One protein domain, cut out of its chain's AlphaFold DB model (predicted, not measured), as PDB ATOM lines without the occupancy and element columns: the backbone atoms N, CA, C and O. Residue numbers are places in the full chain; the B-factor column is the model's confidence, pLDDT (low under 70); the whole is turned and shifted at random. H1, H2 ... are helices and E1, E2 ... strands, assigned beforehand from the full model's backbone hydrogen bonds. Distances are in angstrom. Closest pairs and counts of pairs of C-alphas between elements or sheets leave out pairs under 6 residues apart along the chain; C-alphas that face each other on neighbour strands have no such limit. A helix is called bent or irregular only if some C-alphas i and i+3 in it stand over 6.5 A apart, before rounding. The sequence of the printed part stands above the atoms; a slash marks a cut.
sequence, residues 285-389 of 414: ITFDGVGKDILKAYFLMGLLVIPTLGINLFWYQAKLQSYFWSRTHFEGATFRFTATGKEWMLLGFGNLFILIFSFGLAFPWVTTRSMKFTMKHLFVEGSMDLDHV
ATOM      1  N   ILE A 285     265.641 318.340 302.300       93.75
ATOM      2  CA  ILE A 285     265.147 317.352 303.269       93.75
ATOM      3  C   ILE A 285     265.259 317.971 304.661       93.75
ATOM      4  O   ILE A 285     266.301 318.515 305.021       93.75
ATOM      5  N   THR A 286     264.188 317.908 305.445       94.75
ATOM      6  CA  THR A 286     264.155 318.483 306.795       94.75
ATOM      7  C   THR A 286     263.983 317.401 307.848       94.75
ATOM      8  O   THR A 286     263.359 316.372 307.603       94.75
ATOM      9  N   PHE A 287     264.588 317.623 309.009       95.88
ATOM     10  CA  PHE A 287     264.526 316.736 310.155       95.88
ATOM     11  C   PHE A 287     264.320 317.541 311.440       95.88
ATOM     12  O   PHE A 287     265.129 318.423 311.747       95.88
ATOM     13  N   ASP A 288     263.246 317.235 312.168       94.69
ATOM     14  CA  ASP A 288     262.768 317.963 313.355       94.69
ATOM     15  C   ASP A 288     262.924 317.158 314.663       94.69
ATOM     16  O   ASP A 288     262.343 317.493 315.696       94.69
ATOM     17  N   GLY A 289     263.723 316.086 314.638       93.44
ATOM     18  CA  GLY A 289     263.918 315.217 315.792       93.44
ATOM     19  C   GLY A 289     264.562 315.922 316.993       93.44
ATOM     20  O   GLY A 289     265.473 316.739 316.862       93.44
ATOM     21  N   VAL A 290     264.134 315.526 318.195       95.25
ATOM     22  CA  VAL A 290     264.641 316.009 319.488       95.25
ATOM     23  C   VAL A 290     265.310 314.868 320.268       95.25
ATOM     24  O   VAL A 290     264.766 313.772 320.383       95.25
ATOM     25  N   GLY A 291     266.493 315.111 320.848       92.56
ATOM     26  CA  GLY A 291     267.260 314.097 321.602       92.56
ATOM     27  C   GLY A 291     266.512 313.502 322.801       92.56
ATOM     28  O   GLY A 291     266.660 312.322 323.122       92.56
ATOM     29  N   LYS A 292     265.645 314.302 323.431       94.50
ATOM     30  CA  LYS A 292     264.826 313.894 324.579       94.50
ATOM     31  C   LYS A 292     263.842 312.767 324.238       94.50
ATOM     32  O   LYS A 292     263.593 311.918 325.092       94.50
ATOM     33  N   ASP A 293     263.334 312.711 323.007       94.44
ATOM     34  CA  ASP A 293     262.319 311.730 322.595       94.44
ATOM     35  C   ASP A 293     262.867 310.291 322.618       94.44
ATOM     36  O   ASP A 293     262.153 309.343 322.959       94.44
ATOM     37  N   ILE A 294     264.160 310.119 322.321       95.31
ATOM     38  CA  ILE A 294     264.822 308.805 322.316       95.31
ATOM     39  C   ILE A 294     265.525 308.471 323.637       95.31
ATOM     40  O   ILE A 294     265.924 307.326 323.848       95.31
ATOM     41  N   LEU A 295     265.618 309.428 324.565       95.62
ATOM     42  CA  LEU A 295     266.322 309.279 325.840       95.62
ATOM     43  C   LEU A 295     265.764 308.117 326.676       95.62
ATOM     44  O   LEU A 295     266.520 307.263 327.134       95.62
ATOM     45  N   LYS A 296     264.434 308.016 326.811       95.06
ATOM     46  CA  LYS A 296     263.794 306.898 327.534       95.06
ATOM     47  C   LYS A 296     264.127 305.545 326.899       95.06
ATOM     48  O   LYS A 296     264.345 304.570 327.612       95.06
ATOM     49  N   ALA A 297     264.152 305.477 325.567       94.44
ATOM     50  CA  ALA A 297     264.481 304.247 324.849       94.44
ATOM     51  C   ALA A 297     265.951 303.855 325.046       94.44
ATOM     52  O   ALA A 297     266.234 302.675 325.222       94.44
ATOM     53  N   TYR A 298     266.853 304.836 325.069       95.69
ATOM     54  CA  TYR A 298     268.277 304.637 325.318       95.69
ATOM     55  C   TYR A 298     268.545 304.071 326.720       95.69
ATOM     56  O   TYR A 298     269.216 303.049 326.844       95.69
ATOM     57  N   PHE A 299     267.953 304.653 327.770       95.69
ATOM     58  CA  PHE A 299     268.104 304.117 329.130       95.69
ATOM     59  C   PHE A 299     267.493 302.731 329.290       95.69
ATOM     60  O   PHE A 299     268.088 301.868 329.930       95.69
ATOM     61  N   LEU A 300     266.322 302.496 328.689       95.69
ATOM     62  CA  LEU A 300     265.691 301.182 328.737       95.69
ATOM     63  C   LEU A 300     266.532 300.126 328.005       95.69
ATOM     64  O   LEU A 300     266.657 299.009 328.497       95.69
ATOM     65  N   MET A 301     267.148 300.487 326.874       95.75
ATOM     66  CA  MET A 301     268.112 299.639 326.169       95.75
ATOM     67  C   MET A 301     269.307 299.305 327.068       95.75
ATOM     68  O   MET A 301     269.606 298.125 327.245       95.75
ATOM     69  N   GLY A 302     269.923 300.313 327.696       94.56
ATOM     70  CA  GLY A 302     271.064 300.126 328.593       94.56
ATOM     71  C   GLY A 302     270.741 299.243 329.801       94.56
ATOM     72  O   GLY A 302     271.500 298.333 330.116       94.56
ATOM     73  N   LEU A 303     269.579 299.437 330.433       96.12
ATOM     74  CA  LEU A 303     269.129 298.613 331.560       96.12
ATOM     75  C   LEU A 303     268.872 297.159 331.145       96.12
ATOM     76  O   LEU A 303     269.211 296.227 331.870       96.12
ATOM     77  N   LEU A 304     268.260 296.958 329.976       96.12
ATOM     78  CA  LEU A 304     267.872 295.631 329.515       96.12
ATOM     79  C   LEU A 304     269.005 294.885 328.803       96.12
ATOM     80  O   LEU A 304     268.832 293.703 328.503       96.12
ATOM     81  N   VAL A 305     270.134 295.523 328.466       95.94
ATOM     82  CA  VAL A 305     271.150 294.903 327.586       95.94
ATOM     83  C   VAL A 305     271.767 293.669 328.230       95.94
ATOM     84  O   VAL A 305     271.872 292.636 327.577       95.94
ATOM     85  N   ILE A 306     272.061 293.740 329.529       95.06
ATOM     86  CA  ILE A 306     272.616 292.632 330.307       95.06
ATOM     87  C   ILE A 306     271.589 291.495 330.469       95.06
ATOM     88  O   ILE A 306     271.885 290.386 330.026       95.06
ATOM     89  N   PRO A 307     270.372 291.716 331.019       96.62
ATOM     90  CA  PRO A 307     269.421 290.624 331.241       96.62
ATOM     91  C   PRO A 307     268.896 289.991 329.947       96.62
ATOM     92  O   PRO A 307     268.533 288.820 329.946       96.62
ATOM     93  N   THR A 308     268.861 290.736 328.838       94.50
ATOM     94  CA  THR A 308     268.429 290.201 327.532       94.50
ATOM     95  C   THR A 308     269.585 289.683 326.675       94.50
ATOM     96  O   THR A 308     269.351 289.335 325.520       94.50
ATOM     97  N   LEU A 309     270.821 289.656 327.194       94.06
ATOM     98  CA  LEU A 309     272.030 289.278 326.447       94.06
ATOM     99  C   LEU A 309     272.151 290.014 325.095       94.06
ATOM    100  O   LEU A 309     272.508 289.435 324.073       94.06
ATOM    101  N   GLY A 310     271.793 291.300 325.072       91.94
ATOM    102  CA  GLY A 310     271.844 292.148 323.882       91.94
ATOM    103  C   GLY A 310     270.661 292.016 322.916       91.94
ATOM    104  O   GLY A 310     270.574 292.804 321.978       91.94
ATOM    105  N   ILE A 311     269.704 291.106 323.142       92.88
ATOM    106  CA  ILE A 311     268.544 290.918 322.249       92.88
ATOM    107  C   ILE A 311     267.725 292.212 322.100       92.88
ATOM    108  O   ILE A 311     267.248 292.519 321.006       92.88
ATOM    109  N   ASN A 312     267.605 293.028 323.153       94.75
ATOM    110  CA  ASN A 312     266.853 294.283 323.066       94.75
ATOM    111  C   ASN A 312     267.442 295.299 322.066       94.75
ATOM    112  O   ASN A 312     266.715 296.196 321.633       94.75
ATOM    113  N   LEU A 313     268.722 295.166 321.680       93.75
ATOM    114  CA  LEU A 313     269.376 296.094 320.756       93.75
ATOM    115  C   LEU A 313     268.618 296.152 319.431       93.75
ATOM    116  O   LEU A 313     268.480 297.227 318.860       93.75
ATOM    117  N   PHE A 314     268.036 295.036 318.981       93.88
ATOM    118  CA  PHE A 314     267.215 295.000 317.771       93.88
ATOM    119  C   PHE A 314     265.933 295.838 317.894       93.88
ATOM    120  O   PHE A 314     265.559 296.529 316.947       93.88
ATOM    121  N   TRP A 315     265.285 295.851 319.064       94.44
ATOM    122  CA  TRP A 315     264.129 296.718 319.321       94.44
ATOM    123  C   TRP A 315     264.535 298.185 319.405       94.44
ATOM    124  O   TRP A 315     263.823 299.043 318.886       94.44
ATOM    125  N   TYR A 316     265.675 298.478 320.033       94.81
ATOM    126  CA  TYR A 316     266.209 299.834 320.084       94.81
ATOM    127  C   TYR A 316     266.547 300.357 318.682       94.81
ATOM    128  O   TYR A 316     266.133 301.460 318.339       94.81
ATOM    129  N   GLN A 317     267.206 299.550 317.846       93.38
ATOM    130  CA  GLN A 317     267.534 299.901 316.460       93.38
ATOM    131  C   GLN A 317     266.277 300.113 315.607       93.38
ATOM    132  O   GLN A 317     266.159 301.146 314.952       93.38
ATOM    133  N   ALA A 318     265.298 299.202 315.669       93.69
ATOM    134  CA  ALA A 318     264.028 299.369 314.959       93.69
ATOM    135  C   ALA A 318     263.293 300.647 315.402       93.69
ATOM    136  O   ALA A 318     262.780 301.395 314.570       93.69
ATOM    137  N   LYS A 319     263.298 300.948 316.709       94.62
ATOM    138  CA  LYS A 319     262.704 302.175 317.252       94.62
ATOM    139  C   LYS A 319     263.452 303.433 316.813       94.62
ATOM    140  O   LYS A 319     262.794 304.420 316.500       94.62
ATOM    141  N   LEU A 320     264.786 303.415 316.782       94.38
ATOM    142  CA  LEU A 320     265.587 304.529 316.270       94.38
ATOM    143  C   LEU A 320     265.285 304.793 314.798       94.38
ATOM    144  O   LEU A 320     265.042 305.937 314.437       94.38
ATOM    145  N   GLN A 321     265.242 303.748 313.971       93.38
ATOM    146  CA  GLN A 321     264.908 303.886 312.555       93.38
ATOM    147  C   GLN A 321     263.497 304.435 312.364       93.38
ATOM    148  O   GLN A 321     263.315 305.442 311.685       93.38
ATOM    149  N   SER A 322     262.506 303.838 313.029       94.00
ATOM    150  CA  SER A 322     261.124 304.328 313.018       94.00
ATOM    151  C   SER A 322     261.038 305.802 313.414       94.00
ATOM    152  O   SER A 322     260.438 306.605 312.698       94.00
ATOM    153  N   TYR A 323     261.724 306.180 314.496       95.56
ATOM    154  CA  TYR A 323     261.795 307.558 314.962       95.56
ATOM    155  C   TYR A 323     262.439 308.487 313.927       95.56
ATOM    156  O   TYR A 323     261.843 309.503 313.573       95.56
ATOM    157  N   PHE A 324     263.613 308.140 313.394       94.94
ATOM    158  CA  PHE A 324     264.319 309.002 312.451       94.94
ATOM    159  C   PHE A 324     263.542 309.211 311.154       94.94
ATOM    160  O   PHE A 324     263.457 310.340 310.672       94.94
ATOM    161  N   TRP A 325     262.927 308.159 310.612       93.38
ATOM    162  CA  TRP A 325     262.071 308.288 309.437       93.38
ATOM    163  C   TRP A 325     260.836 309.142 309.734       93.38
ATOM    164  O   TRP A 325     260.602 310.091 308.993       93.38
ATOM    165  N   SER A 326     260.150 308.914 310.865       94.06
ATOM    166  CA  SER A 326     258.951 309.681 311.264       94.06
ATOM    167  C   SER A 326     259.178 311.181 311.470       94.06
ATOM    168  O   SER A 326     258.231 311.958 311.419       94.06
ATOM    169  N   ARG A 327     260.432 311.576 311.711       94.88
ATOM    170  CA  ARG A 327     260.879 312.962 311.897       94.88
ATOM    171  C   ARG A 327     261.545 313.537 310.650       94.88
ATOM    172  O   ARG A 327     262.202 314.567 310.717       94.88
ATOM    173  N   THR A 328     261.477 312.832 309.521       94.81
ATOM    174  CA  THR A 328     262.043 313.284 308.249       94.81
ATOM    175  C   THR A 328     260.928 313.728 307.328       94.81
ATOM    176  O   THR A 328     260.039 312.941 306.999       94.81
ATOM    177  N   HIS A 329     261.030 314.967 306.862       92.94
ATOM    178  CA  HIS A 329     260.032 315.599 306.018       92.94
ATOM    179  C   HIS A 329     260.625 316.083 304.699       92.94
ATOM    180  O   HIS A 329     261.769 316.549 304.629       92.94
ATOM    181  N   PHE A 330     259.812 316.005 303.650       91.38
ATOM    182  CA  PHE A 330     260.136 316.481 302.314       91.38
ATOM    183  C   PHE A 330     258.875 317.036 301.638       91.38
ATOM    184  O   PHE A 330     257.908 316.298 301.473       91.38
ATOM    185  N   GLU A 331     258.877 318.329 301.275       84.31
ATOM    186  CA  GLU A 331     257.766 319.026 300.586       84.31
ATOM    187  C   GLU A 331     256.368 318.699 301.163       84.31
ATOM    188  O   GLU A 331     255.426 318.410 300.435       84.31
ATOM    189  N   GLY A 332     256.240 318.699 302.497       82.00
ATOM    190  CA  GLY A 332     254.975 318.436 303.198       82.00
ATOM    191  C   GLY A 332     254.652 316.959 303.453       82.00
ATOM    192  O   GLY A 332     253.708 316.668 304.186       82.00
ATOM    193  N   ALA A 333     255.445 316.027 302.926       89.12
ATOM    194  CA  ALA A 333     255.313 314.610 303.231       89.12
ATOM    195  C   ALA A 333     256.291 314.144 304.305       89.12
ATOM    196  O   ALA A 333     257.375 314.701 304.477       89.12
ATOM    197  N   THR A 334     255.900 313.091 305.014       90.69
ATOM    198  CA  THR A 334     256.656 312.492 306.112       90.69
ATOM    199  C   THR A 334     256.922 311.031 305.808       90.69
ATOM    200  O   THR A 334     256.023 310.296 305.398       90.69
ATOM    201  N   PHE A 335     258.157 310.594 306.018       91.56
ATOM    202  CA  PHE A 335     258.505 309.188 305.860       91.56
ATOM    203  C   PHE A 335     258.098 308.407 307.108       91.56
ATOM    204  O   PHE A 335     258.211 308.895 308.227       91.56
ATOM    205  N   ARG A 336     257.652 307.164 306.954       90.94
ATOM    206  CA  ARG A 336     257.410 306.264 308.083       90.94
ATOM    207  C   ARG A 336     258.107 304.949 307.874       90.94
ATOM    208  O   ARG A 336     258.098 304.402 306.779       90.94
ATOM    209  N   PHE A 337     258.662 304.435 308.961       91.25
ATOM    210  CA  PHE A 337     259.259 303.116 308.986       91.25
ATOM    211  C   PHE A 337     258.552 302.248 310.028       91.25
ATOM    212  O   PHE A 337     258.582 302.559 311.223       91.25
ATOM    213  N   THR A 338     257.862 301.204 309.565       91.31
ATOM    214  CA  THR A 338     256.902 300.419 310.368       91.31
ATOM    215  C   THR A 338     257.451 299.087 310.875       91.31
ATOM    216  O   THR A 338     256.724 298.342 311.529       91.31
ATOM    217  N   ALA A 339     258.720 298.767 310.595       91.12
ATOM    218  CA  ALA A 339     259.280 297.479 310.983       91.12
ATOM    219  C   ALA A 339     259.325 297.305 312.505       91.12
ATOM    220  O   ALA A 339     259.786 298.173 313.252       91.12
ATOM    221  N   THR A 340     258.901 296.134 312.964       93.56
ATOM    222  CA  THR A 340     258.945 295.771 314.380       93.56
ATOM    223  C   THR A 340     260.341 295.296 314.796       93.56
ATOM    224  O   THR A 340     261.119 294.773 313.997       93.56
ATOM    225  N   GLY A 341     260.655 295.398 316.094       92.31
ATOM    226  CA  GLY A 341     261.923 294.884 316.636       92.31
ATOM    227  C   GLY A 341     262.130 293.385 316.380       92.31
ATOM    228  O   GLY A 341     263.243 292.957 316.082       92.31
ATOM    229  N   LYS A 342     261.046 292.595 316.406       93.75
ATOM    230  CA  LYS A 342     261.073 291.160 316.084       93.75
ATOM    231  C   LYS A 342     261.431 290.914 314.618       93.75
ATOM    232  O   LYS A 342     262.241 290.040 314.332       93.75
ATOM    233  N   GLU A 343     260.837 291.665 313.694       94.00
ATOM    234  CA  GLU A 343     261.135 291.561 312.263       94.00
ATOM    235  C   GLU A 343     262.585 291.944 311.959       94.00
ATOM    236  O   GLU A 343     263.276 291.210 311.253       94.00
ATOM    237  N   TRP A 344     263.076 293.029 312.567       92.56
ATOM    238  CA  TRP A 344     264.470 293.455 312.441       92.56
ATOM    239  C   TRP A 344     265.443 292.403 312.998       92.56
ATOM    240  O   TRP A 344     266.461 292.093 312.378       92.56
ATOM    241  N   MET A 345     265.108 291.794 314.138       95.19
ATOM    242  CA  MET A 345     265.875 290.699 314.736       95.19
ATOM    243  C   MET A 345     265.901 289.452 313.837       95.19
ATOM    244  O   MET A 345     266.966 288.881 313.602       95.19
ATOM    245  N   LEU A 346     264.748 289.027 313.310       95.56
ATOM    246  CA  LEU A 346     264.648 287.874 312.407       95.56
ATOM    247  C   LEU A 346     265.393 288.110 311.090       95.56
ATOM    248  O   LEU A 346     265.994 287.177 310.552       95.56
ATOM    249  N   LEU A 347     265.389 289.344 310.579       94.88
ATOM    250  CA  LEU A 347     266.232 289.736 309.455       94.88
ATOM    251  C   LEU A 347     267.716 289.609 309.819       94.88
ATOM    252  O   LEU A 347     268.455 288.962 309.085       94.88
ATOM    253  N   GLY A 348     268.137 290.177 310.952       93.06
ATOM    254  CA  GLY A 348     269.527 290.164 311.410       93.06
ATOM    255  C   GLY A 348     270.080 288.751 311.601       93.06
ATOM    256  O   GLY A 348     271.081 288.396 310.977       93.06
ATOM    257  N   PHE A 349     269.404 287.914 312.394       95.25
ATOM    258  CA  PHE A 349     269.822 286.523 312.595       95.25
ATOM    259  C   PHE A 349     269.724 285.705 311.310       95.25
ATOM    260  O   PHE A 349     270.641 284.950 311.007       95.25
ATOM    261  N   GLY A 350     268.658 285.871 310.521       96.06
ATOM    262  CA  GLY A 350     268.527 285.180 309.238       96.06
ATOM    263  C   GLY A 350     269.675 285.515 308.283       96.06
ATOM    264  O   GLY A 350     270.257 284.617 307.679       96.06
ATOM    265  N   ASN A 351     270.047 286.792 308.197       95.75
ATOM    266  CA  ASN A 351     271.186 287.248 307.408       95.75
ATOM    267  C   ASN A 351     272.502 286.666 307.935       95.75
ATOM    268  O   ASN A 351     273.303 286.174 307.145       95.75
ATOM    269  N   LEU A 352     272.700 286.660 309.256       95.25
ATOM    270  CA  LEU A 352     273.882 286.075 309.884       95.25
ATOM    271  C   LEU A 352     274.011 284.579 309.567       95.25
ATOM    272  O   LEU A 352     275.073 284.140 309.132       95.25
ATOM    273  N   PHE A 353     272.932 283.805 309.709       96.94
ATOM    274  CA  PHE A 353     272.924 282.380 309.373       96.94
ATOM    275  C   PHE A 353     273.257 282.138 307.900       96.94
ATOM    276  O   PHE A 353     274.091 281.289 307.594       96.94
ATOM    277  N   ILE A 354     272.657 282.911 306.991       96.06
ATOM    278  CA  ILE A 354     272.949 282.818 305.556       96.06
ATOM    279  C   ILE A 354     274.437 283.079 305.288       96.06
ATOM    280  O   ILE A 354     275.054 282.343 304.518       96.06
ATOM    281  N   LEU A 355     275.039 284.089 305.924       95.62
ATOM    282  CA  LEU A 355     276.462 284.388 305.751       95.62
ATOM    283  C   LEU A 355     277.357 283.286 306.318       95.62
ATOM    284  O   LEU A 355     278.288 282.878 305.634       95.62
ATOM    285  N   ILE A 356     277.065 282.776 307.516       97.12
ATOM    286  CA  ILE A 356     277.868 281.721 308.151       97.12
ATOM    287  C   ILE A 356     277.844 280.448 307.299       97.12
ATOM    288  O   ILE A 356     278.899 279.943 306.923       97.12
ATOM    289  N   PHE A 357     276.658 279.958 306.927       97.00
ATOM    290  CA  PHE A 357     276.528 278.704 306.178       97.00
ATOM    291  C   PHE A 357     277.002 278.794 304.723       97.00
ATOM    292  O   PHE A 357     277.314 277.773 304.118       97.00
ATOM    293  N   SER A 358     277.072 279.999 304.153       96.06
ATOM    294  CA  SER A 358     277.614 280.218 302.805       96.06
ATOM    295  C   SER A 358     279.081 280.647 302.791       96.06
ATOM    296  O   SER A 358     279.601 280.952 301.716       96.06
ATOM    297  N   PHE A 359     279.739 280.732 303.955       94.94
ATOM    298  CA  PHE A 359     281.078 281.316 304.103       94.94
ATOM    299  C   PHE A 359     281.191 282.716 303.467       94.94
ATOM    300  O   PHE A 359     282.174 283.063 302.818       94.94
ATOM    301  N   GLY A 360     280.135 283.520 303.607       90.69
ATOM    302  CA  GLY A 360     280.037 284.875 303.067       90.69
ATOM    303  C   GLY A 360     279.672 284.966 301.580       90.69
ATOM    304  O   GLY A 360     279.322 286.053 301.122       90.69
ATOM    305  N   LEU A 361     279.660 283.861 300.820       93.56
ATOM    306  CA  LEU A 361     279.327 283.883 299.387       93.56
ATOM    307  C   LEU A 361     277.882 284.315 299.111       93.56
ATOM    308  O   LEU A 361     277.593 284.856 298.042       93.56
ATOM    309  N   ALA A 362     276.973 284.120 300.072       95.88
ATOM    310  CA  ALA A 362     275.584 284.549 299.947       95.88
ATOM    311  C   ALA A 362     275.340 286.019 300.344       95.88
ATOM    312  O   ALA A 362     274.183 286.434 300.459       95.88
ATOM    313  N   PHE A 363     276.393 286.835 300.488       94.12
ATOM    314  CA  PHE A 363     276.279 288.283 300.707       94.12
ATOM    315  C   PHE A 363     275.282 288.978 299.751       94.12
ATOM    316  O   PHE A 363     274.445 289.742 300.226       94.12
ATOM    317  N   PRO A 364     275.231 288.661 298.440       96.38
ATOM    318  CA  PRO A 364     274.240 289.239 297.523       96.38
ATOM    319  C   PRO A 364     272.772 288.964 297.892       96.38
ATOM    320  O   PRO A 364     271.905 289.828 297.727       96.38
ATOM    321  N   TRP A 365     272.460 287.776 298.418       96.50
ATOM    322  CA  TRP A 365     271.106 287.461 298.886       96.50
ATOM    323  C   TRP A 365     270.769 288.224 300.161       96.50
ATOM    324  O   TRP A 365     269.649 288.702 300.296       96.50
ATOM    325  N   VAL A 366     271.742 288.393 301.055       96.31
ATOM    326  CA  VAL A 366     271.585 289.198 302.270       96.31
ATOM    327  C   VAL A 366     271.313 290.659 301.923       96.31
ATOM    328  O   VAL A 366     270.336 291.221 302.410       96.31
ATOM    329  N   THR A 367     272.083 291.251 301.009       95.00
ATOM    330  CA  THR A 367     271.872 292.638 300.567       95.00
ATOM    331  C   THR A 367     270.498 292.830 299.931       95.00
ATOM    332  O   THR A 367     269.776 293.758 300.286       95.00
ATOM    333  N   THR A 368     270.090 291.938 299.021       96.06
ATOM    334  CA  THR A 368     268.760 292.038 298.393       96.06
ATOM    335  C   THR A 368     267.621 291.794 299.381       96.06
ATOM    336  O   THR A 368     266.603 292.478 299.304       96.06
ATOM    337  N   ARG A 369     267.778 290.874 300.339       95.38
ATOM    338  CA  ARG A 369     266.801 290.637 301.410       95.38
ATOM    339  C   ARG A 369     266.648 291.861 302.313       95.38
ATOM    340  O   ARG A 369     265.517 292.238 302.604       95.38
ATOM    341  N   SER A 370     267.753 292.493 302.705       94.75
ATOM    342  CA  SER A 370     267.734 293.726 303.498       94.75
ATOM    343  C   SER A 370     267.097 294.886 302.733       94.75
ATOM    344  O   SER A 370     266.234 295.555 303.281       94.75
ATOM    345  N   MET A 371     267.418 295.076 301.447       94.06
ATOM    346  CA  MET A 371     266.780 296.120 300.630       94.06
ATOM    347  C   MET A 371     265.270 295.914 300.487       94.06
ATOM    348  O   MET A 371     264.501 296.854 300.672       94.06
ATOM    349  N   LYS A 372     264.825 294.677 300.220       94.50
ATOM    350  CA  LYS A 372     263.391 294.346 300.174       94.50
ATOM    351  C   LYS A 372     262.702 294.630 301.497       94.50
ATOM    352  O   LYS A 372     261.597 295.153 301.502       94.50
ATOM    353  N   PHE A 373     263.354 294.278 302.600       94.69
ATOM    354  CA  PHE A 373     262.838 294.550 303.930       94.69
ATOM    355  C   PHE A 373     262.677 296.052 304.171       94.69
ATOM    356  O   PHE A 373     261.597 296.488 304.553       94.69
ATOM    357  N   THR A 374     263.711 296.846 303.886       92.69
ATOM    358  CA  THR A 374     263.657 298.296 304.076       92.69
ATOM    359  C   THR A 374     262.561 298.930 303.225       92.69
ATOM    360  O   THR A 374     261.749 299.668 303.770       92.69
ATOM    361  N   MET A 375     262.474 298.602 301.929       92.75
ATOM    362  CA  MET A 375     261.442 299.173 301.050       92.75
ATOM    363  C   MET A 375     260.026 298.743 301.446       92.75
ATOM    364  O   MET A 375     259.124 299.567 301.420       92.75
ATOM    365  N   LYS A 376     259.833 297.493 301.893       92.31
ATOM    366  CA  LYS A 376     258.531 296.997 302.373       92.31
ATOM    367  C   LYS A 376     258.018 297.757 303.601       92.31
ATOM    368  O   LYS A 376     256.815 297.848 303.812       92.31
ATOM    369  N   HIS A 377     258.922 298.233 304.452       91.81
ATOM    370  CA  HIS A 377     258.561 298.913 305.694       91.81
ATOM    371  C   HIS A 377     258.642 300.438 305.598       91.81
ATOM    372  O   HIS A 377     258.305 301.102 306.578       91.81
ATOM    373  N   LEU A 378     259.082 300.989 304.462       91.31
ATOM    374  CA  LEU A 378     259.243 302.421 304.246       91.31
ATOM    375  C   LEU A 378     258.061 302.981 303.449       91.31
ATOM    376  O   LEU A 378     257.911 302.720 302.259       91.31
ATOM    377  N   PHE A 379     257.265 303.817 304.103       89.00
ATOM    378  CA  PHE A 379     256.096 304.468 303.524       89.00
ATOM    379  C   PHE A 379     256.273 305.980 303.502       89.00
ATOM    380  O   PHE A 379     257.082 306.540 304.249       89.00
ATOM    381  N   VAL A 380     255.491 306.647 302.657       89.56
ATOM    382  CA  VAL A 380     255.399 308.106 302.651       89.56
ATOM    383  C   VAL A 380     253.962 308.518 302.896       89.56
ATOM    384  O   VAL A 380     253.066 308.112 302.163       89.56
ATOM    385  N   GLU A 381     253.760 309.343 303.914       85.38
ATOM    386  CA  GLU A 381     252.476 309.955 304.227       85.38
ATOM    387  C   GLU A 381     252.470 311.415 303.784       85.38
ATOM    388  O   GLU A 381     253.405 312.163 304.073       85.38
ATOM    389  N   GLY A 382     251.397 311.829 303.114       81.12
ATOM    390  CA  GLY A 382     251.222 313.188 302.606       81.12
ATOM    391  C   GLY A 382     251.453 313.318 301.098       81.12
ATOM    392  O   GLY A 382     251.981 312.428 300.427       81.12
ATOM    393  N   SER A 383     251.019 314.448 300.546       77.19
ATOM    394  CA  SER A 383     251.194 314.781 299.135       77.19
ATOM    395  C   SER A 383     252.555 315.440 298.916       77.19
ATOM    396  O   SER A 383     252.754 316.579 299.320       77.19
ATOM    397  N   MET A 384     253.480 314.736 298.261       79.31
ATOM    398  CA  MET A 384     254.691 315.356 297.709       79.31
ATOM    399  C   MET A 384     254.395 315.913 296.328       79.31
ATOM    400  O   MET A 384     254.044 315.136 295.427       79.31
ATOM    401  N   ASP A 385     254.615 317.211 296.165       77.31
ATOM    402  CA  ASP A 385     254.705 317.833 294.855       77.31
ATOM    403  C   ASP A 385     256.119 317.643 294.285       77.31
ATOM    404  O   ASP A 385     257.068 318.346 294.633       77.31
ATOM    405  N   LEU A 386     256.277 316.607 293.462       78.75
ATOM    406  CA  LEU A 386     257.561 316.236 292.862       78.75
ATOM    407  C   LEU A 386     257.730 316.770 291.444       78.75
ATOM    408  O   LEU A 386     258.857 316.834 290.956       78.75
ATOM    409  N   ASP A 387     256.631 317.135 290.784       74.56
ATOM    410  CA  ASP A 387     256.646 317.533 289.376       74.56
ATOM    411  C   ASP A 387     257.216 318.952 289.204       74.56
ATOM    412  O   ASP A 387     257.694 319.312 288.127       74.56
ATOM    413  N   HIS A 388     257.258 319.724 290.292       74.69
ATOM    414  CA  HIS A 388     257.833 321.065 290.354       74.69
ATOM    415  C   HIS A 388     259.286 321.118 290.862       74.69
ATOM    416  O   HIS A 388     259.857 322.208 290.942       74.69
ATOM    417  N   VAL A 389     259.918 319.985 291.196       80.50
ATOM    418  CA  VAL A 389     261.323 319.975 291.644       80.50
ATOM    419  C   VAL A 389     262.248 320.218 290.452       80.50
ATOM    420  O   VAL A 389     262.285 319.434 289.502       80.50
TER     421      VAL A 389
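AT A GLANCE: This is residues 285 to 389 of the 414 residues of an uncharacterized protein of Nitrospinae bacterium CG11_big_fil_rev_8_21_14_0_20_45_15 (UniProt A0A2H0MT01). A small three-stranded sheet, E1, E2 and E3, lies at one end of a flat, loose slab whose rest is two helical hairpins, H1 with H2 and H3 with H4. H2 runs through the middle of the slab and ends beside the sheet; H1 folds back along its one side, while H3 sets off steeply from H2, and H4 returns along H3 and leads straight into E3. The printed part has 105 residues and is mostly helix, in the order H1, H2, E1, E2, H3, H4, E3; the sheet's order is E1, E2, E3, antiparallel throughout. The radius of gyration of the C-alphas is 16.6 A, and the spans are 49 by 36 by 16 A.

HOW THE PARTS SIT: In the sheet, E2, residues 333 to 337, is the inner strand. It forms a hairpin with E1, residues 328 to 330, where N 330 and O 333 are 2.9 A apart, within hydrogen-bond range. E2 is also the antiparallel neighbour of E3, residues 378 to 381, where N 336 of E2 and O 379 of E3 are within hydrogen-bond range at 2.8 A. The pairing is staggered: E2 pairs with E1 over residues 333 to 334 and with E3 over 334 to 337. Residues 286 to 287 pair antiparallel with residues 328 to 329 of E1. H2, residues 312 to 326, is on the sheet but at the sheet's level, with a height of 1.4 A; its closest C-alphas to E2 are Ser 322 and Phe 337, 4.6 A. H1, residues 291 to 305, touches H2 at a shallow tilt of 14 degrees, opposite ways, closest at the C-alphas of Val 305 and Asn 312, 6.3 A. H3, residues 341 to 357, touches residues 314 to 319 of H2 with its residues 341 to 345 alone, at a steep tilt of 63 degrees; the closest C-alphas are Trp 315 and Gly 341, 3.9 A. H4, residues 363 to 377, touches H3 at a shallow tilt of 12 degrees, opposite ways, closest at the C-alphas of Asn 351 and Val 366, 5.5 A. H4 only grazes the sheet, with residues 372 to 377. H1 and H3 are apart, as are H2 and H4. Every O i to N i+4 pair is within hydrogen-bond range in H2, H3 and H4, and 9 of 11 are in H1.

IN THESE COORDINATES: E2 is 13.4 A long from first to last C-alpha, H2 20.9 A, H3 24.2 A and H4 21.3 A. H1, 20.5 A, begins at C-alpha 291 (267.260, 314.097, 321.602) and is irregular, with C-alphas 293 and 296 7.1 A apart. E3 ends at C-alpha 381 (252.476, 309.955, 304.227).

THE WHOLE: The two C-alphas farthest apart, those of Pro 307 and His 388, are 52.3 A apart. The printed part has no cut. The link from H1 to H2 is short and the other links are tight. The mean pLDDT of the printed part is 92.6, and no printed residue is under 70.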